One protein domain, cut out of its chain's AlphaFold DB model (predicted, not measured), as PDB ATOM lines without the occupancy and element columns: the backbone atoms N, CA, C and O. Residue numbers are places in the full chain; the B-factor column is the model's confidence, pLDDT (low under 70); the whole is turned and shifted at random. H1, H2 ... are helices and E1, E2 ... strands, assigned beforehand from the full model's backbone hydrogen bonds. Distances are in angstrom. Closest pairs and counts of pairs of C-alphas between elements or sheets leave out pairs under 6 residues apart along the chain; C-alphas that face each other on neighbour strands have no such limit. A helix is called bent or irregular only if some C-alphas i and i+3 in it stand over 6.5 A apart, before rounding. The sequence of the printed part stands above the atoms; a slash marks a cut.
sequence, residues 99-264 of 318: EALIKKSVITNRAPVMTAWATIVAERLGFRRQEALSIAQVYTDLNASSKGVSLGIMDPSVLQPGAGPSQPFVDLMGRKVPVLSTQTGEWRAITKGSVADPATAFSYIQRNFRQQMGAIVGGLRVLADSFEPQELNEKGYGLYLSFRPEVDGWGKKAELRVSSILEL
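Overview. This is residues 99 to 264 of the 318 residues of an uncharacterized protein of Leucosporidium creatinivorum (UniProt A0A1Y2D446). Helix H1 runs through the core, with H2, both arms of the bent helix H4 and H5 packed round it. A small sheet of three strands packs on H2, and the pair of strands E1 and E5 lies toward the opposite end of the body, with the short H6 packed on H4b. The printed part has 166 residues, with six named helices and five named strands in the order E1 H1 H2 H3 E2 E3 E4 H4 H5 E5 H6; the class is mixed. The sheets, E2 - E3 - E4 and E1 - E5, are antiparallel. The whole is compact, with a radius of gyration of the C-alphas of 15.6 A and spans of 47 by 38 by 28 A.

Arrangement. E1, residues 105 to 108, is the antiparallel neighbour of E5, residues 254 to 257; N 106 and O 256, 2.9 A apart, are within hydrogen-bond range. H1, residues 110 to 124, and H2, residues 129 to 150, form a helical hairpin and touch, closest at the C-alphas of Thr 119 and Ala 132, 4.9 A, running opposite ways at a steep tilt of 42 degrees. H2 touches H3, residues 156 to 159, with its residues 142 to 149 alone, closest at C-alphas 149 and 156, 5.7 A. E2, residues 169 to 172, E3, residues 175 to 181, and E4, residues 187 to 191, form a meander, each strand the antiparallel neighbour of the one before, in two hairpins; N 170 and O 177, 2.9 A, and N 180 and O 188, 2.8 A, are within hydrogen-bond range. H2 is on one face of this sheet, making two layers, at a height over the sheet of 7.3 A, over E3 and E4. H4, residues 198 to 225, was assigned as one helix by its hydrogen bonds but is bent, C-alphas 208 and 211 being 9.3 A apart; its arms H4a, residues 198 to 208, and H4b, residues 211 to 225, stand at a steep tilt of 65 degrees. H1 touches H4a, closest at C-alphas 112 and 205, 5.6 A, with its residues 112 to 116 alone, and H4b, closest at C-alphas 120 and 221, 6.6 A. H5, residues 229 to 243, touches H1 at a shallow tilt of 18 degrees, opposite ways, closest at C-alphas 124 and 229, 5.4 A. H6, residues 258 to 262, touches H4b, closest at C-alphas 219 and 258, 5.9 A. Each O i to N i+4 pair is within hydrogen-bond range in H1, H2, H4a and H6, against 10 of 11 in H4b and 9 of 11 in H5; H3 is too short for one.

Along the chain. E1 begins at C-alpha 105 (285.194, 311.877, 278.487), and H6 ends at C-alpha 262 (275.209, 309.656, 285.004). From first to last C-alpha, H1 measures 21.2 A, H2 31.1 A, E3 18.9 A, H4a 15.7 A, H4b 23.0 A and H5 19.1 A. H4b and H5 are irregular: C-alphas 211 and 214, and C-alphas 234 and 237, are each 7.5 A apart.

Size, cuts and confidence. The C-alphas of Glu 99 and Pro 165, the two farthest apart, are 48.0 A apart. The printed part has no cut and no long link. The mean pLDDT of the printed part is 91.2, and residues 160 to 165 are under 70.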
ATOM      1  N   GLU A  99     276.594 319.317 286.051       82.50
ATOM      2  CA  GLU A  99     276.657 320.136 284.831       82.50
ATOM      3  C   GLU A  99     278.072 320.214 284.237       82.50
ATOM      4  O   GLU A  99     278.254 320.190 283.014       82.50
ATOM      5  N   ALA A 100     279.093 320.260 285.100       84.69
ATOM      6  CA  ALA A 100     280.494 320.289 284.695       84.69
ATOM      7  C   ALA A 100     280.996 318.914 284.223       84.69
ATOM      8  O   ALA A 100     281.982 318.839 283.480       84.69
ATOM      9  N   LEU A 101     280.316 317.839 284.637       86.38
ATOM     10  CA  LEU A 101     280.676 316.453 284.358       86.38
ATOM     11  C   LEU A 101     280.152 315.945 283.014       86.38
ATOM     12  O   LEU A 101     280.880 315.246 282.316       86.38
ATOM     13  N   ILE A 102     278.925 316.307 282.618       87.94
ATOM     14  CA  ILE A 102     278.212 315.703 281.470       87.94
ATOM     15  C   ILE A 102     279.047 315.678 280.179       87.94
ATOM     16  O   ILE A 102     279.017 314.700 279.434       87.94
ATOM     17  N   LYS A 103     279.818 316.737 279.909       91.38
ATOM     18  CA  LYS A 103     280.614 316.880 278.673       91.38
ATOM     19  C   LYS A 103     282.005 316.234 278.747       91.38
ATOM     20  O   LYS A 103     282.786 316.385 277.810       91.38
ATOM     21  N   LYS A 104     282.363 315.581 279.856       94.38
ATOM     22  CA  LYS A 104     283.699 315.008 280.071       94.38
ATOM     23  C   LYS A 104     283.768 313.572 279.557       94.38
ATOM     24  O   LYS A 104     282.844 312.777 279.743       94.38
ATOM     25  N   SER A 105     284.891 313.233 278.934       95.44
ATOM     26  CA  SER A 105     285.194 311.877 278.487       95.44
ATOM     27  C   SER A 105     286.689 311.581 278.582       95.44
ATOM     28  O   SER A 105     287.522 312.488 278.637       95.44
ATOM     29  N   VAL A 106     287.040 310.295 278.632       96.00
ATOM     30  CA  VAL A 106     288.430 309.828 278.670       96.00
ATOM     31  C   VAL A 106     288.606 308.567 277.833       96.00
ATOM     32  O   VAL A 106     287.744 307.695 277.819       96.00
ATOM     33  N   ILE A 107     289.745 308.436 277.152       95.94
ATOM     34  CA  ILE A 107     290.100 307.216 276.417       95.94
ATOM     35  C   ILE A 107     290.894 306.298 277.346       95.94
ATOM     36  O   ILE A 107     292.041 306.593 277.693       95.94
ATOM     37  N   THR A 108     290.305 305.172 277.742       95.31
ATOM     38  CA  THR A 108     290.889 304.274 278.746       95.31
ATOM     39  C   THR A 108     290.566 302.803 278.483       95.31
ATOM     40  O   THR A 108     289.727 302.458 277.651       95.31
ATOM     41  N   ASN A 109     291.275 301.921 279.184       94.62
ATOM     42  CA  ASN A 109     290.995 300.490 279.209       94.62
ATOM     43  C   ASN A 109     289.844 300.189 280.180       94.62
ATOM     44  O   ASN A 109     289.554 300.958 281.091       94.62
ATOM     45  N   ARG A 110     289.251 298.998 280.059       94.62
ATOM     46  CA  ARG A 110     288.242 298.499 281.010       94.62
ATOM     47  C   ARG A 110     288.778 298.326 282.439       94.62
ATOM     48  O   ARG A 110     288.071 298.614 283.394       94.62
ATOM     49  N   ALA A 111     290.027 297.878 282.595       94.81
ATOM     50  CA  ALA A 111     290.598 297.574 283.911       94.81
ATOM     51  C   ALA A 111     290.706 298.803 284.843       94.81
ATOM     52  O   ALA A 111     290.160 298.721 285.936       94.81
ATOM     53  N   PRO A 112     291.275 299.957 284.434       96.06
ATOM     54  CA  PRO A 112     291.285 301.162 285.273       96.06
ATOM     55  C   PRO A 112     289.888 301.631 285.698       96.06
ATOM     56  O   PRO A 112     289.707 302.090 286.822       96.06
ATOM     57  N   VAL A 113     288.897 301.487 284.812       97.00
ATOM     58  CA  VAL A 113     287.492 301.815 285.100       97.00
ATOM     59  C   VAL A 113     286.923 300.878 286.157       97.00
ATOM     60  O   VAL A 113     286.294 301.343 287.102       97.00
ATOM     61  N   MET A 114     287.203 299.578 286.047       97.44
ATOM     62  CA  MET A 114     286.829 298.605 287.070       97.44
ATOM     63  C   MET A 114     287.493 298.907 288.415       97.44
ATOM     64  O   MET A 114     286.827 298.836 289.439       97.44
ATOM     65  N   THR A 115     288.778 299.267 288.430       97.62
ATOM     66  CA  THR A 115     289.496 299.584 289.675       97.62
ATOM     67  C   THR A 115     288.902 300.812 290.360       97.62
ATOM     68  O   THR A 115     288.641 300.774 291.560       97.62
ATOM     69  N   ALA A 116     288.616 301.880 289.611       97.81
ATOM     70  CA  ALA A 116     287.965 303.065 290.167       97.81
ATOM     71  C   ALA A 116     286.557 302.749 290.696       97.81
ATOM     72  O   ALA A 116     286.224 303.110 291.821       97.81
ATOM     73  N   TRP A 117     285.756 302.003 289.929       98.19
ATOM     74  CA  TRP A 117     284.407 301.622 290.343       98.19
ATOM     75  C   TRP A 117     284.396 300.726 291.584       98.19
ATOM     76  O   TRP A 117     283.686 301.003 292.544       98.19
ATOM     77  N   ALA A 118     285.237 299.693 291.610       98.00
ATOM     78  CA  ALA A 118     285.377 298.801 292.755       98.00
ATOM     79  C   ALA A 118     285.834 299.543 294.021       98.00
ATOM     80  O   ALA A 118     285.392 299.192 295.113       98.00
ATOM     81  N   THR A 119     286.667 300.582 293.875       98.00
ATOM     82  CA  THR A 119     287.075 301.444 294.996       98.00
ATOM     83  C   THR A 119     285.856 302.152 295.585       98.00
ATOM     84  O   THR A 119     285.612 302.055 296.781       98.00
ATOM     85  N   ILE A 120     285.037 302.782 294.741       97.69
ATOM     86  CA  ILE A 120     283.837 303.516 295.170       97.69
ATOM     87  C   ILE A 120     282.812 302.585 295.824       97.69
ATOM     88  O   ILE A 120     282.263 302.916 296.873       97.69
ATOM     89  N   VAL A 121     282.571 301.404 295.246       97.81
ATOM     90  CA  VAL A 121     281.645 300.418 295.828       97.81
ATOM     91  C   VAL A 121     282.151 299.939 297.193       97.81
ATOM     92  O   VAL A 121     281.369 299.861 298.135       97.81
ATOM     93  N   ALA A 122     283.453 299.674 297.340       97.31
ATOM     94  CA  ALA A 122     284.028 299.301 298.632       97.31
ATOM     95  C   ALA A 122     283.921 300.439 299.667       97.31
ATOM     96  O   ALA A 122     283.590 300.185 300.821       97.31
ATOM     97  N   GLU A 123     284.114 301.697 299.273       96.69
ATOM     98  CA  GLU A 123     283.907 302.838 300.176       96.69
ATOM     99  C   GLU A 123     282.449 302.965 300.630       96.69
ATOM    100  O   GLU A 123     282.190 303.206 301.807       96.69
ATOM    101  N   ARG A 124     281.484 302.727 299.733       96.62
ATOM    102  CA  ARG A 124     280.053 302.698 300.087       96.62
ATOM    103  C   ARG A 124     279.723 301.586 301.085       96.62
ATOM    104  O   ARG A 124     278.810 301.750 301.882       96.62
ATOM    105  N   LEU A 125     280.486 300.491 301.083       95.38
ATOM    106  CA  LEU A 125     280.389 299.412 302.073       95.38
ATOM    107  C   LEU A 125     281.062 299.740 303.420       95.38
ATOM    108  O   LEU A 125     281.025 298.910 304.327       95.38
ATOM    109  N   GLY A 126     281.652 300.930 303.568       94.62
ATOM    110  CA  GLY A 126     282.239 301.415 304.819       94.62
ATOM    111  C   GLY A 126     283.746 301.199 304.954       94.62
ATOM    112  O   GLY A 126     284.297 301.465 306.020       94.62
ATOM    113  N   PHE A 127     284.430 300.735 303.904       94.38
ATOM    114  CA  PHE A 127     285.891 300.637 303.915       94.38
ATOM    115  C   PHE A 127     286.532 302.012 303.736       94.38
ATOM    116  O   PHE A 127     286.071 302.830 302.936       94.38
ATOM    117  N   ARG A 128     287.644 302.263 304.434       93.81
ATOM    118  CA  ARG A 128     288.417 303.491 304.202       93.81
ATOM    119  C   ARG A 128     289.041 303.460 302.812       93.81
ATOM    120  O   ARG A 128     289.365 302.389 302.298       93.81
ATOM    121  N   ARG A 129     289.304 304.629 302.224       94.00
ATOM    122  CA  ARG A 129     289.862 304.752 300.865       94.00
ATOM    123  C   ARG A 129     291.096 303.884 300.626       94.00
ATOM    124  O   ARG A 129     291.195 303.202 299.610       94.00
ATOM    125  N   GLN A 130     292.023 303.859 301.581       93.38
ATOM    126  CA  GLN A 130     293.222 303.031 301.475       93.38
ATOM    127  C   GLN A 130     292.907 301.520 301.435       93.38
ATOM    128  O   GLN A 130     293.561 300.756 300.724       93.38
ATOM    129  N   GLU A 131     291.911 301.069 302.192       94.69
ATOM    130  CA  GLU A 131     291.467 299.672 302.208       94.69
ATOM    131  C   GLU A 131     290.737 299.347 300.901       94.69
ATOM    132  O   GLU A 131     291.066 298.375 300.220       94.69
ATOM    133  N   ALA A 132     289.824 300.230 300.493       96.62
ATOM    134  CA  ALA A 132     289.057 300.132 299.261       96.62
ATOM    135  C   ALA A 132     289.955 300.047 298.017       96.62
ATOM    136  O   ALA A 132     289.746 299.177 297.177       96.62
ATOM    137  N   LEU A 133     291.000 300.874 297.925       96.56
ATOM    138  CA  LEU A 133     291.981 300.844 296.832       96.56
ATOM    139  C   LEU A 133     292.738 299.512 296.760       96.56
ATOM    140  O   LEU A 133     292.940 298.960 295.676       96.56
ATOM    141  N   SER A 134     293.135 298.977 297.916       95.88
ATOM    142  CA  SER A 134     293.793 297.670 298.012       95.88
ATOM    143  C   SER A 134     292.858 296.551 297.529       95.88
ATOM    144  O   SER A 134     293.234 295.744 296.672       95.88
ATOM    145  N   ILE A 135     291.609 296.546 298.009       96.25
ATOM    146  CA  ILE A 135     290.562 295.588 297.621       96.25
ATOM    147  C   ILE A 135     290.248 295.686 296.125       96.25
ATOM    148  O   ILE A 135     290.189 294.664 295.438       96.25
ATOM    149  N   ALA A 136     290.099 296.897 295.598       97.00
ATOM    150  CA  ALA A 136     289.759 297.152 294.205       97.00
ATOM    151  C   ALA A 136     290.836 296.675 293.225       97.00
ATOM    152  O   ALA A 136     290.507 296.135 292.160       97.00
ATOM    153  N   GLN A 137     292.114 296.836 293.582       95.38
ATOM    154  CA  GLN A 137     293.233 296.324 292.792       95.38
ATOM    155  C   GLN A 137     293.131 294.805 292.638       95.38
ATOM    156  O   GLN A 137     293.081 294.293 291.519       95.38
ATOM    157  N   VAL A 138     293.000 294.091 293.759       95.12
ATOM    158  CA  VAL A 138     292.866 292.630 293.758       95.12
ATOM    159  C   VAL A 138     291.607 292.187 293.022       95.12
ATOM    160  O   VAL A 138     291.661 291.274 292.197       95.12
ATOM    161  N   TYR A 139     290.472 292.844 293.261       95.75
ATOM    162  CA  TYR A 139     289.225 292.546 292.561       95.75
ATOM    163  C   TYR A 139     289.395 292.651 291.039       95.75
ATOM    164  O   TYR A 139     288.967 291.765 290.290       95.75
ATOM    165  N   THR A 140     290.056 293.710 290.569       95.38
ATOM    166  CA  THR A 140     290.307 293.923 289.139       95.38
ATOM    167  C   THR A 140     291.248 292.860 288.578       95.38
ATOM    168  O   THR A 140     290.952 292.281 287.530       95.38
ATOM    169  N   ASP A 141     292.333 292.544 289.286       92.88
ATOM    170  CA  ASP A 141     293.319 291.538 288.872       92.88
ATOM    171  C   ASP A 141     292.707 290.137 288.775       92.88
ATOM    172  O   ASP A 141     292.981 289.385 287.833       92.88
ATOM    173  N   LEU A 142     291.823 289.791 289.710       91.94
ATOM    174  CA  LEU A 142     291.083 288.535 289.708       91.94
ATOM    175  C   LEU A 142     290.112 288.449 288.518       91.94
ATOM    176  O   LEU A 142     290.018 287.404 287.869       91.94
ATOM    177  N   ASN A 143     289.420 289.543 288.185       92.56
ATOM    178  CA  ASN A 143     288.539 289.606 287.016       92.56
ATOM    179  C   ASN A 143     289.313 289.545 285.695       92.56
ATOM    180  O   ASN A 143     288.918 288.819 284.778       92.56
ATOM    181  N   ALA A 144     290.446 290.241 285.614       89.44
ATOM    182  CA  ALA A 144     291.340 290.165 284.469       89.44
ATOM    183  C   ALA A 144     291.902 288.743 284.298       89.44
ATOM    184  O   ALA A 144     291.854 288.187 283.204       89.44
ATOM    185  N   SER A 145     292.343 288.099 285.377       89.44
ATOM    186  CA  SER A 145     292.862 286.727 285.321       89.44
ATOM    187  C   SER A 145     291.785 285.737 284.863       89.44
ATOM    188  O   SER A 145     292.019 284.957 283.944       89.44
ATOM    189  N   SER A 146     290.568 285.813 285.420       88.38
ATOM    190  CA  SER A 146     289.447 284.955 285.003       88.38
ATOM    191  C   SER A 146     289.115 285.106 283.526       88.38
ATOM    192  O   SER A 146     288.887 284.108 282.839       88.38
ATOM    193  N   LYS A 147     289.115 286.337 283.008       85.88
ATOM    194  CA  LYS A 147     288.816 286.551 281.595       85.88
ATOM    195  C   LYS A 147     289.986 286.158 280.685       85.88
ATOM    196  O   LYS A 147     289.727 285.617 279.616       85.88
ATOM    197  N   GLY A 148     291.233 286.337 281.118       84.31
ATOM    198  CA  GLY A 148     292.420 285.854 280.405       84.31
ATOM    199  C   GLY A 148     292.434 284.331 280.250       84.31
ATOM    200  O   GLY A 148     292.687 283.836 279.153       84.31
ATOM    201  N   VAL A 149     292.068 283.594 281.304       87.62
ATOM    202  CA  VAL A 149     291.916 282.128 281.260       87.62
ATOM    203  C   VAL A 149     290.754 281.714 280.359       87.62
ATOM    204  O   VAL A 149     290.910 280.835 279.519       87.62
ATOM    205  N   SER A 150     289.601 282.383 280.461       87.00
ATOM    206  CA  SER A 150     288.443 282.111 279.593       87.00
ATOM    207  C   SER A 150     288.733 282.340 278.105       87.00
ATOM    208  O   SER A 150     288.086 281.719 277.266       87.00
ATOM    209  N   LEU A 151     289.668 283.233 277.775       83.56
ATOM    210  CA  LEU A 151     290.118 283.484 276.405       83.56
ATOM    211  C   LEU A 151     291.269 282.560 275.969       83.56
ATOM    212  O   LEU A 151     291.725 282.674 274.836       83.56
ATOM    213  N   GLY A 152     291.761 281.681 276.850       84.38
ATOM    214  CA  GLY A 152     292.903 280.804 276.581       84.38
ATOM    215  C   GLY A 152     294.256 281.524 276.507       84.38
ATOM    216  O   GLY A 152     295.223 280.946 276.028       84.38
ATOM    217  N   ILE A 153     294.335 282.782 276.957       85.38
ATOM    218  CA  ILE A 153     295.573 283.586 276.956       85.38
ATOM    219  C   ILE A 153     296.438 283.255 278.179       85.38
ATOM    220  O   ILE A 153     297.660 283.376 278.132       85.38
ATOM    221  N   MET A 154     295.802 282.878 279.290       84.44
ATOM    222  CA  MET A 154     296.467 282.554 280.552       84.44
ATOM    223  C   MET A 154     296.178 281.116 280.962       84.44
ATOM    224  O   MET A 154     295.081 280.606 280.734       84.44
ATOM    225  N   ASP A 155     297.135 280.503 281.651       80.62
ATOM    226  CA  ASP A 155     296.948 279.186 282.241       80.62
ATOM    227  C   ASP A 155     295.922 279.213 283.389       80.62
ATOM    228  O   ASP A 155     295.945 280.125 284.227       80.62
ATOM    229  N   PRO A 156     295.062 278.183 283.515       80.12
ATOM    230  CA  PRO A 156     294.104 278.071 284.619       80.12
ATOM    231  C   PRO A 156     294.751 278.073 286.011       80.12
ATOM    232  O   PRO A 156     294.095 278.405 286.999       80.12
ATOM    233  N   SER A 157     296.044 277.741 286.103       79.38
ATOM    234  CA  SER A 157     296.820 277.773 287.347       79.38
ATOM    235  C   SER A 157     296.877 279.167 287.984       79.38
ATOM    236  O   SER A 157     297.021 279.269 289.199       79.38
ATOM    237  N   VAL A 158     296.689 280.238 287.204       76.12
ATOM    238  CA  VAL A 158     296.682 281.626 287.697       76.12
ATOM    239  C   VAL A 158     295.464 281.925 288.585       76.12
ATOM    240  O   VAL A 158     295.503 282.865 289.377       76.12
ATOM    241  N   LEU A 159     294.394 281.127 288.492       71.44
ATOM    242  CA  LEU A 159     293.184 281.281 289.310       71.44
ATOM    243  C   LEU A 159     293.271 280.605 290.676       71.44
ATOM    244  O   LEU A 159     292.373 280.801 291.493       71.44
ATOM    245  N   GLN A 160     294.322 279.819 290.923       66.44
ATOM    246  CA  GLN A 160     294.547 279.185 292.217       66.44
ATOM    247  C   GLN A 160     294.668 280.284 293.284       66.44
ATOM    248  O   GLN A 160     295.571 281.127 293.192       66.44
ATOM    249  N   PRO A 161     293.772 280.322 294.287       60.66
ATOM    250  CA  PRO A 161     293.879 281.284 295.365       60.66
ATOM    251  C   PRO A 161     295.207 281.046 296.084       60.66
ATOM    252  O   PRO A 161     295.405 280.019 296.720       60.66
ATOM    253  N   GLY A 162     296.125 282.010 296.016       60.25
ATOM    254  CA  GLY A 162     297.320 282.016 296.870       60.25
ATOM    255  C   GLY A 162     296.995 282.257 298.353       60.25
ATOM    256  O   GLY A 162     297.908 282.383 299.162       60.25
ATOM    257  N   ALA A 163     295.708 282.377 298.693       66.06
ATOM    258  CA  ALA A 163     295.183 282.540 300.037       66.06
ATOM    259  C   ALA A 163     294.727 281.176 300.574       66.06
ATOM    260  O   ALA A 163     294.054 280.421 299.870       66.06
ATOM    261  N   GLY A 164     295.092 280.859 301.818       66.62
ATOM    262  CA  GLY A 164     294.666 279.623 302.471       66.62
ATOM    263  C   GLY A 164     293.143 279.560 302.681       66.62
ATOM    264  O   GLY A 164     292.471 280.591 302.664       66.62
ATOM    265  N   PRO A 165     292.582 278.366 302.942       68.12
ATOM    266  CA  PRO A 165     291.134 278.160 303.073       68.12
ATOM    267  C   PRO A 165     290.484 278.920 304.245       68.12
ATOM    268  O   PRO A 165     289.269 279.065 304.266       68.12
ATOM    269  N   SER A 166     291.275 279.414 305.205       78.44
ATOM    270  CA  SER A 166     290.801 280.161 306.381       78.44
ATOM    271  C   SER A 166     291.001 281.679 306.267       78.44
ATOM    272  O   SER A 166     290.887 282.387 307.268       78.44
ATOM    273  N   GLN A 167     291.349 282.197 305.086       84.38
ATOM    274  CA  GLN A 167     291.571 283.630 304.920       84.38
ATOM    275  C   GLN A 167     290.238 284.403 304.989       84.38
ATOM    276  O   GLN A 167     289.294 284.024 304.288       84.38
ATOM    277  N   PRO A 168     290.146 285.504 305.762       90.38
ATOM    278  CA  PRO A 168     288.992 286.389 305.689       90.38
ATOM    279  C   PRO A 168     288.855 286.989 304.285       90.38
ATOM    280  O   PRO A 168     289.838 287.201 303.570       90.38
ATOM    281  N   PHE A 169     287.619 287.249 303.879       92.50
ATOM    282  CA  PHE A 169     287.311 287.792 302.564       92.50
ATOM    283  C   PHE A 169     286.250 288.884 302.659       92.50
ATOM    284  O   PHE A 169     285.399 288.863 303.544       92.50
ATOM    285  N   VAL A 170     286.290 289.803 301.701       93.81
ATOM    286  CA  VAL A 170     285.236 290.787 301.445       93.81
ATOM    287  C   VAL A 170     284.453 290.322 300.225       93.81
ATOM    288  O   VAL A 170     285.054 289.957 299.215       93.81
ATOM    289  N   ASP A 171     283.125 290.295 300.314       95.00
ATOM    290  CA  ASP A 171     282.276 290.051 299.149       95.00
ATOM    291  C   ASP A 171     282.006 291.373 298.430       95.00
ATOM    292  O   ASP A 171     281.233 292.208 298.902       95.00
ATOM    293  N   LEU A 172     282.689 291.571 297.306       96.50
ATOM    294  CA  LEU A 172     282.559 292.760 296.480       96.50
ATOM    295  C   LEU A 172     281.993 292.352 295.125       96.50
ATOM    296  O   LEU A 172     282.611 291.564 294.411       96.50
ATOM    297  N   MET A 173     280.837 292.896 294.749       95.81
ATOM    298  CA  MET A 173     280.202 292.685 293.446       95.81
ATOM    299  C   MET A 173     280.121 291.204 293.034       95.81
ATOM    300  O   MET A 173     280.471 290.839 291.907       95.81
ATOM    301  N   GLY A 174     279.713 290.345 293.976       91.06
ATOM    302  CA  GLY A 174     279.538 288.904 293.777       91.06
ATOM    303  C   GLY A 174     280.843 288.103 293.723       91.06
ATOM    304  O   GLY A 174     280.849 286.965 293.245       91.06
ATOM    305  N   ARG A 175     281.967 288.681 294.167       92.31
ATOM    306  CA  ARG A 175     283.264 288.004 294.212       92.31
ATOM    307  C   ARG A 175     283.930 288.174 295.569       92.31
ATOM    308  O   ARG A 175     284.152 289.281 296.049       92.31
ATOM    309  N   LYS A 176     284.376 287.046 296.122       92.31
ATOM    310  CA  LYS A 176     285.163 287.002 297.356       92.31
ATOM    311  C   LYS A 176     286.596 287.467 297.096       92.31
ATOM    312  O   LYS A 176     287.349 286.796 296.389       92.31
ATOM    313  N   VAL A 177     286.963 288.602 297.677       93.31
ATOM    314  CA  VAL A 177     288.315 289.166 297.663       93.31
ATOM    315  C   VAL A 177     289.008 288.812 298.978       93.31
ATOM    316  O   VAL A 177     288.535 289.241 300.029       93.31
ATOM    317  N   PRO A 178     290.104 288.035 298.968       93.06
ATOM    318  CA  PRO A 178     290.815 287.694 300.193       93.06
ATOM    319  C   PRO A 178     291.527 288.927 300.761       93.06
ATOM    320  O   PRO A 178     292.212 289.657 300.039       93.06
ATOM    321  N   VAL A 179     291.389 289.136 302.068       93.06
ATOM    322  CA  VAL A 179     291.965 290.268 302.806       93.06
ATOM    323  C   VAL A 179     292.712 289.785 304.039       93.06
ATOM    324  O   VAL A 179     292.469 288.684 304.520       93.06
ATOM    325  N   LEU A 180     293.617 290.594 304.572       92.00
ATOM    326  CA  LEU A 180     294.226 290.419 305.887       92.00
ATOM    327  C   LEU A 180     294.106 291.708 306.695       92.00
ATOM    328  O   LEU A 180     294.048 292.794 306.120       92.00
ATOM    329  N   SER A 181     294.070 291.575 308.018       90.06
ATOM    330  CA  SER A 181     294.195 292.719 308.917       90.06
ATOM    331  C   SER A 181     295.677 292.979 309.177       90.06
ATOM    332  O   SER A 181     296.455 292.061 309.445       90.06
ATOM    333  N   THR A 182     296.077 294.232 309.032       86.62
ATOM    334  CA  THR A 182     297.413 294.714 309.381       86.62
ATOM    335  C   THR A 182     297.507 294.970 310.885       86.62
ATOM    336  O   THR A 182     296.500 295.079 311.579       86.62
ATOM    337  N   GLN A 183     298.726 295.107 311.410       81.62
ATOM    338  CA  GLN A 183     298.945 295.395 312.837       81.62
ATOM    339  C   GLN A 183     298.327 296.730 313.284       81.62
ATOM    340  O   GLN A 183     298.061 296.919 314.466       81.62
ATOM    341  N   THR A 184     298.080 297.641 312.341       80.81
ATOM    342  CA  THR A 184     297.429 298.936 312.568       80.81
ATOM    343  C   THR A 184     295.898 298.847 312.572       80.81
ATOM    344  O   THR A 184     295.236 299.854 312.793       80.81
ATOM    345  N   GLY A 185     295.323 297.663 312.327       83.25
ATOM    346  CA  GLY A 185     293.877 297.440 312.257       83.25
ATOM    347  C   GLY A 185     293.260 297.651 310.870       83.25
ATOM    348  O   GLY A 185     292.061 297.448 310.717       83.25
ATOM    349  N   GLU A 186     294.049 298.008 309.850       87.81
ATOM    350  CA  GLU A 186     293.563 298.191 308.472       87.81
ATOM    351  C   GLU A 186     293.407 296.882 307.712       87.81
ATOM    352  O   GLU A 186     294.267 295.998 307.806       87.81
ATOM    353  N   TRP A 187     292.383 296.811 306.864       91.62
ATOM    354  CA  TRP A 187     292.192 295.712 305.924       91.62
ATOM    355  C   TRP A 187     292.961 295.935 304.622       91.62
ATOM    356  O   TRP A 187     292.814 296.949 303.940       91.62
ATOM    357  N   ARG A 188     293.772 294.948 304.233       93.44
ATOM    358  CA  ARG A 188     294.511 294.949 302.964       93.44
ATOM    359  C   ARG A 188     294.217 293.686 302.182       93.44
ATOM    360  O   ARG A 188     294.244 292.589 302.738       93.44
ATOM    361  N   ALA A 189     293.962 293.824 300.890       93.25
ATOM    362  CA  ALA A 189     293.726 292.675 300.038       93.25
ATOM    363  C   ALA A 189     295.033 291.971 299.678       93.25
ATOM    364  O   ALA A 189     296.098 292.589 299.578       93.25
ATOM    365  N   ILE A 190     294.940 290.659 299.480       91.25
ATOM    366  CA  ILE A 190     296.082 289.825 299.123       91.25
ATOM    367  C   ILE A 190     295.873 289.155 297.778       91.25
ATOM    368  O   ILE A 190     294.771 288.765 297.408       91.25
ATOM    369  N   THR A 191     296.945 288.987 297.018       85.50
ATOM    370  CA  THR A 191     296.925 288.227 295.766       85.50
ATOM    371  C   THR A 191     298.279 287.593 295.550       85.50
ATOM    372  O   THR A 191     299.298 288.241 295.742       85.50
ATOM    373  N   LYS A 192     298.304 286.313 295.155       80.88
ATOM    374  CA  LYS A 192     299.549 285.575 294.851       80.88
ATOM    375  C   LYS A 192     300.611 285.668 295.969       80.88
ATOM    376  O   LYS A 192     301.804 285.670 295.694       80.88
ATOM    377  N   GLY A 193     300.169 285.752 297.228       80.38
ATOM    378  CA  GLY A 193     301.044 285.855 298.400       80.38
ATOM    379  C   GLY A 193     301.600 287.256 298.692       80.38
ATOM    380  O   GLY A 193     302.344 287.400 299.657       80.38
ATOM    381  N   SER A 194     301.242 288.285 297.915       86.25
ATOM    382  CA  SER A 194     301.612 289.679 298.188       86.25
ATOM    383  C   SER A 194     300.416 290.513 298.646       86.25
ATOM    384  O   SER A 194     299.278 290.297 298.224       86.25
ATOM    385  N   VAL A 195     300.692 291.487 299.515       90.06
ATOM    386  CA  VAL A 195     299.720 292.492 299.962       90.06
ATOM    387  C   VAL A 195     299.632 293.594 298.912       90.06
ATOM    388  O   VAL A 195     300.663 294.087 298.453       90.06
ATOM    389  N   ALA A 196     298.416 293.971 298.521       91.56
ATOM    390  CA  ALA A 196     298.195 295.043 297.559       91.56
ATOM    391  C   ALA A 196     298.365 296.418 298.223       91.56
ATOM    392  O   ALA A 196     297.629 296.769 299.149       91.56
ATOM    393  N   ASP A 197     299.327 297.194 297.725       91.38
ATOM    394  CA  ASP A 197     299.593 298.566 298.159       91.38
ATOM    395  C   ASP A 197     298.566 299.550 297.553       91.38
ATOM    396  O   ASP A 197     298.405 299.587 296.327       91.38
ATOM    397  N   PRO A 198     297.872 300.365 298.371       93.62
ATOM    398  CA  PRO A 198     296.858 301.307 297.894       93.62
ATOM    399  C   PRO A 198     297.423 302.386 296.967       93.62
ATOM    400  O   PRO A 198     296.753 302.784 296.014       93.62
ATOM    401  N   ALA A 199     298.658 302.840 297.204       92.88
ATOM    402  CA  ALA A 199     299.276 303.900 296.414       92.88
ATOM    403  C   ALA A 199     299.518 303.440 294.970       92.88
ATOM    404  O   ALA A 199     299.410 304.228 294.023       92.88
ATOM    405  N   THR A 200     299.783 302.144 294.784       92.25
ATOM    406  CA  THR A 200     299.895 301.516 293.467       92.25
ATOM    407  C   THR A 200     298.569 301.573 292.700       92.25
ATOM    408  O   THR A 200     298.565 301.970 291.533       92.25
ATOM    409  N   ALA A 201     297.449 301.245 293.352       94.31
ATOM    410  CA  ALA A 201     296.115 301.299 292.748       94.31
ATOM    411  C   ALA A 201     295.699 302.739 292.407       94.31
ATOM    412  O   ALA A 201     295.248 303.021 291.295       94.31
ATOM    413  N   PHE A 202     295.941 303.674 293.329       95.75
ATOM    414  CA  PHE A 202     295.702 305.100 293.115       95.75
ATOM    415  C   PHE A 202     296.506 305.633 291.922       95.75
ATOM    416  O   PHE A 202     295.945 306.175 290.968       95.75
ATOM    417  N   SER A 203     297.819 305.383 291.912       95.25
ATOM    418  CA  SER A 203     298.705 305.774 290.811       95.25
ATOM    419  C   SER A 203     298.277 305.152 289.480       95.25
ATOM    420  O   SER A 203     298.445 305.757 288.419       95.25
ATOM    421  N   TYR A 204     297.741 303.929 289.505       94.88
ATOM    422  CA  TYR A 204     297.222 303.270 288.314       94.88
ATOM    423  C   TYR A 204     296.009 304.014 287.744       94.88
ATOM    424  O   TYR A 204     295.995 304.310 286.545       94.88
ATOM    425  N   ILE A 205     295.040 304.382 288.583       96.19
ATOM    426  CA  ILE A 205     293.875 305.185 288.184       96.19
ATOM    427  C   ILE A 205     294.330 306.554 287.659       96.19
ATOM    428  O   ILE A 205     293.992 306.926 286.532       96.19
ATOM    429  N   GLN A 206     295.186 307.253 288.408       95.44
ATOM    430  CA  GLN A 206     295.685 308.585 288.061       95.44
ATOM    431  C   GLN A 206     296.388 308.614 286.699       95.44
ATOM    432  O   GLN A 206     296.114 309.478 285.865       95.44
ATOM    433  N   ARG A 207     297.252 307.634 286.405       95.62
ATOM    434  CA  ARG A 207     297.949 307.553 285.106       95.62
ATOM    435  C   ARG A 207     297.004 307.287 283.933       95.62
ATOM    436  O   ARG A 207     297.289 307.725 282.814       95.62
ATOM    437  N   ASN A 208     295.915 306.549 284.162       95.81
ATOM    438  CA  ASN A 208     294.963 306.191 283.112       95.81
ATOM    439  C   ASN A 208     293.925 307.288 282.860       95.81
ATOM    440  O   ASN A 208     293.604 307.538 281.700       95.81
ATOM    441  N   PHE A 209     293.432 307.964 283.901       95.62
ATOM    442  CA  PHE A 209     292.436 309.030 283.751       95.62
ATOM    443  C   PHE A 209     293.044 310.422 283.576       95.62
ATOM    444  O   PHE A 209     292.429 311.289 282.952       95.62
ATOM    445  N   ARG A 210     294.283 310.626 284.038       93.50
ATOM    446  CA  ARG A 210     295.039 311.877 283.893       93.50
ATOM    447  C   ARG A 210     294.212 313.067 284.401       93.50
ATOM    448  O   ARG A 210     293.616 312.997 285.467       93.50
ATOM    449  N   GLN A 211     294.116 314.125 283.598       94.00
ATOM    450  CA  GLN A 211     293.361 315.347 283.890       94.00
ATOM    451  C   GLN A 211     291.849 315.118 284.074       94.00
ATOM    452  O   GLN A 211     291.158 315.996 284.572       94.00
ATOM    453  N   GLN A 212     291.312 313.970 283.640       94.81
ATOM    454  CA  GLN A 212     289.887 313.642 283.771       94.81
ATOM    455  C   GLN A 212     289.575 312.833 285.035       94.81
ATOM    456  O   GLN A 212     288.421 312.470 285.237       94.81
ATOM    457  N   MET A 213     290.570 312.541 285.882       95.31
ATOM    458  CA  MET A 213     290.404 311.706 287.075       95.31
ATOM    459  C   MET A 213     289.267 312.196 287.976       95.31
ATOM    460  O   MET A 213     288.313 311.448 288.173       95.31
ATOM    461  N   GLY A 214     289.309 313.456 288.414       95.38
ATOM    462  CA  GLY A 214     288.282 314.027 289.288       95.38
ATOM    463  C   GLY A 214     286.879 314.023 288.683       95.38
ATOM    464  O   GLY A 214     285.902 313.754 289.378       95.38
ATOM    465  N   ALA A 215     286.764 314.234 287.367       95.75
ATOM    466  CA  ALA A 215     285.476 314.198 286.677       95.75
ATOM    467  C   ALA A 215     284.907 312.773 286.552       95.75
ATOM    468  O   ALA A 215     283.717 312.551 286.752       95.75
ATOM    469  N   ILE A 216     285.753 311.796 286.219       96.19
ATOM    470  CA  ILE A 216     285.331 310.401 286.047       96.19
ATOM    471  C   ILE A 216     284.988 309.782 287.402       96.19
ATOM    472  O   ILE A 216     283.924 309.185 287.540       96.19
ATOM    473  N   VAL A 217     285.859 309.946 288.402       96.56
ATOM    474  CA  VAL A 217     285.622 309.425 289.756       96.56
ATOM    475  C   VAL A 217     284.412 310.118 290.386       96.56
ATOM    476  O   VAL A 217     283.547 309.425 290.908       96.56
ATOM    477  N   GLY A 218     284.273 311.439 290.236       95.69
ATOM    478  CA  GLY A 218     283.093 312.171 290.706       95.69
ATOM    479  C   GLY A 218     281.790 311.719 290.035       95.69
ATOM    480  O   GLY A 218     280.784 311.515 290.706       95.69
ATOM    481  N   GLY A 219     281.798 311.448 288.725       95.62
ATOM    482  CA  GLY A 219     280.630 310.882 288.036       95.62
ATOM    483  C   GLY A 219     280.253 309.484 288.534       95.62
ATOM    484  O   GLY A 219     279.073 309.184 288.718       95.62
ATOM    485  N   LEU A 220     281.250 308.634 288.799       96.69
ATOM    486  CA  LEU A 220     281.033 307.326 289.417       96.69
ATOM    487  C   LEU A 220     280.505 307.463 290.856       96.69
ATOM    488  O   LEU A 220     279.646 306.680 291.254       96.69
ATOM    489  N   ARG A 221     280.968 308.459 291.622       96.00
ATOM    490  CA  ARG A 221     280.483 308.748 292.979       96.00
ATOM    491  C   ARG A 221     279.007 309.116 292.974       96.00
ATOM    492  O   ARG A 221     278.227 308.476 293.668       96.00
ATOM    493  N   VAL A 222     278.617 310.060 292.117       94.56
ATOM    494  CA  VAL A 222     277.216 310.477 291.948       94.56
ATOM    495  C   VAL A 222     276.325 309.287 291.583       94.56
ATOM    496  O   VAL A 222     275.229 309.139 292.123       94.56
ATOM    497  N   LEU A 223     276.798 308.395 290.704       95.00
ATOM    498  CA  LEU A 223     276.085 307.155 290.403       95.00
ATOM    499  C   LEU A 223     275.947 306.270 291.651       95.00
ATOM    500  O   LEU A 223     274.844 305.823 291.957       95.00
ATOM    501  N   ALA A 224     277.041 306.015 292.364       95.38
ATOM    502  CA  ALA A 224     277.055 305.148 293.540       95.38
ATOM    503  C   ALA A 224     276.174 305.667 294.686       95.38
ATOM    504  O   ALA A 224     275.516 304.871 295.355       95.38
ATOM    505  N   ASP A 225     276.125 306.982 294.887       94.50
ATOM    506  CA  ASP A 225     275.309 307.616 295.923       94.50
ATOM    507  C   ASP A 225     273.805 307.541 295.631       94.50
ATOM    508  O   ASP A 225     272.998 307.666 296.549       94.50
ATOM    509  N   SER A 226     273.409 307.251 294.386       94.19
ATOM    510  CA  SER A 226     272.004 307.017 294.024       94.19
ATOM    511  C   SER A 226     271.469 305.623 294.404       94.19
ATOM    512  O   SER A 226     270.311 305.307 294.116       94.19
ATOM    513  N   PHE A 227     272.292 304.785 295.047       93.88
ATOM    514  CA  PHE A 227     271.930 303.439 295.499       93.88
ATOM    515  C   PHE A 227     272.307 303.208 296.970       93.88
ATOM    516  O   PHE A 227     273.334 303.687 297.466       93.88
ATOM    517  N   GLU A 228     271.509 302.391 297.658       94.69
ATOM    518  CA  GLU A 228     271.860 301.881 298.986       94.69
ATOM    519  C   GLU A 228     273.106 300.978 298.915       94.69
ATOM    520  O   GLU A 228     273.265 300.250 297.929       94.69
ATOM    521  N   PRO A 229     273.990 300.968 299.932       95.06
ATOM    522  CA  PRO A 229     275.264 300.244 299.884       95.06
ATOM    523  C   PRO A 229     275.169 298.765 299.482       95.06
ATOM    524  O   PRO A 229     275.946 298.294 298.651       95.06
ATOM    525  N   GLN A 230     274.213 298.023 300.044       94.19
ATOM    526  CA  GLN A 230     274.032 296.600 299.749       94.19
ATOM    527  C   GLN A 230     273.473 296.388 298.337       94.19
ATOM    528  O   GLN A 230     273.985 295.547 297.600       94.19
ATOM    529  N   GLU A 231     272.491 297.196 297.925       95.50
ATOM    530  CA  GLU A 231     271.942 297.146 296.563       95.50
ATOM    531  C   GLU A 231     273.023 297.475 295.524       95.50
ATOM    532  O   GLU A 231     273.118 296.818 294.483       95.50
ATOM    533  N   LEU A 232     273.868 298.466 295.817       96.06
ATOM    534  CA  LEU A 232     275.003 298.831 294.984       96.06
ATOM    535  C   LEU A 232     275.996 297.674 294.859       96.06
ATOM    536  O   LEU A 232     276.496 297.425 293.765       96.06
ATOM    537  N   ASN A 233     276.277 296.950 295.942       96.44
ATOM    538  CA  ASN A 233     277.174 295.800 295.888       96.44
ATOM    539  C   ASN A 233     276.601 294.674 295.018       96.44
ATOM    540  O   ASN A 233     277.313 294.113 294.191       96.44
ATOM    541  N   GLU A 234     275.306 294.383 295.138       95.81
ATOM    542  CA  GLU A 234     274.639 293.356 294.330       95.81
ATOM    543  C   GLU A 234     274.584 293.725 292.840       95.81
ATOM    544  O   GLU A 234     274.868 292.897 291.971       95.81
ATOM    545  N   LYS A 235     274.243 294.981 292.523       94.81
ATOM    546  CA  LYS A 235     274.047 295.454 291.140       94.81
ATOM    547  C   LYS A 235     275.298 296.051 290.504       94.81
ATOM    548  O   LYS A 235     275.317 296.273 289.292       94.81
ATOM    549  N   GLY A 236     276.350 296.290 291.282       94.56
ATOM    550  CA  GLY A 236     277.517 297.079 290.887       94.56
ATOM    551  C   GLY A 236     278.229 296.540 289.653       94.56
ATOM    552  O   GLY A 236     278.611 297.319 288.779       94.56
ATOM    553  N   TYR A 237     278.343 295.216 289.514       95.38
ATOM    554  CA  TYR A 237     278.927 294.628 288.307       95.38
ATOM    555  C   TYR A 237     278.045 294.858 287.073       95.38
ATOM    556  O   TYR A 237     278.561 295.158 285.998       95.38
ATOM    557  N   GLY A 238     276.719 294.766 287.222       95.50
ATOM    558  CA  GLY A 238     275.760 295.045 286.152       95.50
ATOM    559  C   GLY A 238     275.830 296.495 285.677       95.50
ATOM    560  O   GLY A 238     275.950 296.730 284.479       95.50
ATOM    561  N   LEU A 239     275.868 297.452 286.612       96.25
ATOM    562  CA  LEU A 239     276.059 298.875 286.301       96.25
ATOM    563  C   LEU A 239     277.357 299.105 285.522       96.25
ATOM    564  O   LEU A 239     277.353 299.759 284.480       96.25
ATOM    565  N   TYR A 240     278.457 298.490 285.967       96.19
ATOM    566  CA  TYR A 240     279.732 298.550 285.258       96.19
ATOM    567  C   TYR A 240     279.641 298.028 283.819       96.19
ATOM    568  O   TYR A 240     280.237 298.614 282.916       96.19
ATOM    569  N   LEU A 241     278.897 296.947 283.564       94.31
ATOM    570  CA  LEU A 241     278.718 296.440 282.200       94.31
ATOM    571  C   LEU A 241     278.027 297.448 281.277       94.31
ATOM    572  O   LEU A 241     278.341 297.440 280.087       94.31
ATOM    573  N   SER A 242     277.147 298.292 281.820       94.62
ATOM    574  CA  SER A 242     276.384 299.290 281.070       94.62
ATOM    575  C   SER A 242     277.197 300.528 280.691       94.62
ATOM    576  O   SER A 242     277.029 301.022 279.582       94.62
ATOM    577  N   PHE A 243     278.083 301.032 281.562       95.12
ATOM    578  CA  PHE A 243     278.849 302.258 281.268       95.12
ATOM    579  C   PHE A 243     280.294 302.021 280.812       95.12
ATOM    580  O   PHE A 243     280.950 302.961 280.364       95.12
ATOM    581  N   ARG A 244     280.851 300.811 280.975       93.75
ATOM    582  CA  ARG A 244     282.262 300.543 280.640       93.75
ATOM    583  C   ARG A 244     282.579 300.877 279.173       93.75
ATOM    584  O   ARG A 244     281.729 300.684 278.307       93.75
ATOM    585  N   PRO A 245     283.842 301.219 278.852       93.81
ATOM    586  CA  PRO A 245     284.256 301.403 277.466       93.81
ATOM    587  C   PRO A 245     283.978 300.157 276.604       93.81
ATOM    588  O   PRO A 245     284.393 299.027 276.933       93.81
ATOM    589  N   GLU A 246     283.311 300.365 275.471       90.56
ATOM    590  CA  GLU A 246     283.107 299.349 274.442       90.56
ATOM    591  C   GLU A 246     284.384 299.183 273.619       90.56
ATOM    592  O   GLU A 246     284.775 300.051 272.846       90.56
ATOM    593  N   VAL A 247     285.077 298.062 273.821       87.62
ATOM    594  CA  VAL A 247     286.324 297.740 273.127       87.62
ATOM    595  C   VAL A 247     286.188 296.409 272.412       87.62
ATOM    596  O   VAL A 247     285.656 295.444 272.975       87.62
ATOM    597  N   ASP A 248     286.716 296.364 271.194       82.94
ATOM    598  CA  ASP A 248     286.837 295.144 270.408       82.94
ATOM    599  C   ASP A 248     288.166 294.443 270.724       82.94
ATOM    600  O   ASP A 248     289.223 294.804 270.209       82.94
ATOM    601  N   GLY A 249     288.130 293.457 271.613       80.56
ATOM    602  CA  GLY A 249     289.300 292.665 271.988       80.56
ATOM    603  C   GLY A 249     289.951 293.053 273.317       80.56
ATOM    604  O   GLY A 249     289.586 294.013 273.999       80.56
ATOM    605  N   TRP A 250     290.909 292.224 273.728       83.44
ATOM    606  CA  TRP A 250     291.560 292.311 275.032       83.44
ATOM    607  C   TRP A 250     292.523 293.501 275.117       83.44
ATOM    608  O   TRP A 250     293.353 293.700 274.235       83.44
ATOM    609  N   GLY A 251     292.438 294.283 276.199       83.44
ATOM    610  CA  GLY A 251     293.411 295.337 276.516       83.44
ATOM    611  C   GLY A 251     293.377 296.589 275.628       83.44
ATOM    612  O   GLY A 251     294.217 297.468 275.822       83.44
ATOM    613  N   LYS A 252     292.432 296.691 274.683       90.69
ATOM    614  CA  LYS A 252     292.233 297.906 273.883       90.69
ATOM    615  C   LYS A 252     291.578 299.018 274.713       90.69
ATOM    616  O   LYS A 252     290.889 298.744 275.700       90.69
ATOM    617  N   LYS A 253     291.791 300.261 274.271       93.44
ATOM    618  CA  LYS A 253     291.197 301.479 274.839       93.44
ATOM    619  C   LYS A 253     289.974 301.899 274.035       93.44
ATOM    620  O   LYS A 253     289.989 301.778 272.814       93.44
ATOM    621  N   ALA A 254     288.976 302.450 274.713       94.94
ATOM    622  CA  ALA A 254     287.870 303.163 274.085       94.94
ATOM    623  C   ALA A 254     287.476 304.378 274.923       94.94
ATOM    624  O   ALA A 254     287.973 304.574 276.036       94.94
ATOM    625  N   GLU A 255     286.615 305.209 274.348       95.75
ATOM    626  CA  GLU A 255     286.049 306.359 275.034       95.75
ATOM    627  C   GLU A 255     285.092 305.903 276.148       95.75
ATOM    628  O   GLU A 255     284.222 305.063 275.937       95.75
ATOM    629  N   LEU A 256     285.268 306.476 277.337       96.38
ATOM    630  CA  LEU A 256     284.319 306.463 278.443       96.38
ATOM    631  C   LEU A 256     283.763 307.873 278.595       96.38
ATOM    632  O   LEU A 256     284.536 308.813 278.793       96.38
ATOM    633  N   ARG A 257     282.440 308.020 278.532       95.69
ATOM    634  CA  ARG A 257     281.757 309.301 278.732       95.69
ATOM    635  C   ARG A 257     281.167 309.355 280.132       95.69
ATOM    636  O   ARG A 257     280.623 308.368 280.615       95.69
ATOM    637  N   VAL A 258     281.244 310.511 280.785       94.75
ATOM    638  CA  VAL A 258     280.597 310.672 282.095       94.75
ATOM    639  C   VAL A 258     279.074 310.704 281.952       94.75
ATOM    640  O   VAL A 258     278.375 310.208 282.828       94.75
ATOM    641  N   SER A 259     278.544 311.180 280.820       93.62
ATOM    642  CA  SER A 259     277.102 311.149 280.543       93.62
ATOM    643  C   SER A 259     276.503 309.742 280.662       93.62
ATOM    644  O   SER A 259     275.504 309.577 281.351       93.62
ATOM    645  N   SER A 260     277.158 308.713 280.104       93.50
ATOM    646  CA  SER A 260     276.675 307.325 280.177       93.50
ATOM    647  C   SER A 260     276.732 306.735 281.589       93.50
ATOM    648  O   SER A 260     276.004 305.798 281.891       93.50
ATOM    649  N   ILE A 261     277.597 307.264 282.461       94.62
ATOM    650  CA  ILE A 261     277.623 306.904 283.887       94.62
ATOM    651  C   ILE A 261     276.432 307.560 284.590       94.62
ATOM    652  O   ILE A 261     275.677 306.901 285.301       94.62
ATOM    653  N   LEU A 262     276.247 308.860 284.361       92.62
ATOM    654  CA  LEU A 262     275.209 309.656 285.004       92.62
ATOM    655  C   LEU A 262     273.797 309.235 284.580       92.62
ATOM    656  O   LEU A 262     272.887 309.310 285.396       92.62
ATOM    657  N   GLU A 263     273.583 308.767 283.353       92.44
ATOM    658  CA  GLU A 263     272.283 308.257 282.877       92.44
ATOM    659  C   GLU A 263     271.774 307.036 283.660       92.44
ATOM    660  O   GLU A 263     270.572 306.791 283.702       92.44
ATOM    661  N   LEU A 264     272.672 306.290 284.311       91.62
ATOM    662  CA  LEU A 264     272.322 305.123 285.126       91.62
ATOM    663  C   LEU A 264     271.934 305.490 286.561       91.62
ATOM    664  O   LEU A 264     271.503 304.614 287.318       91.62
TER     665      LEU A 264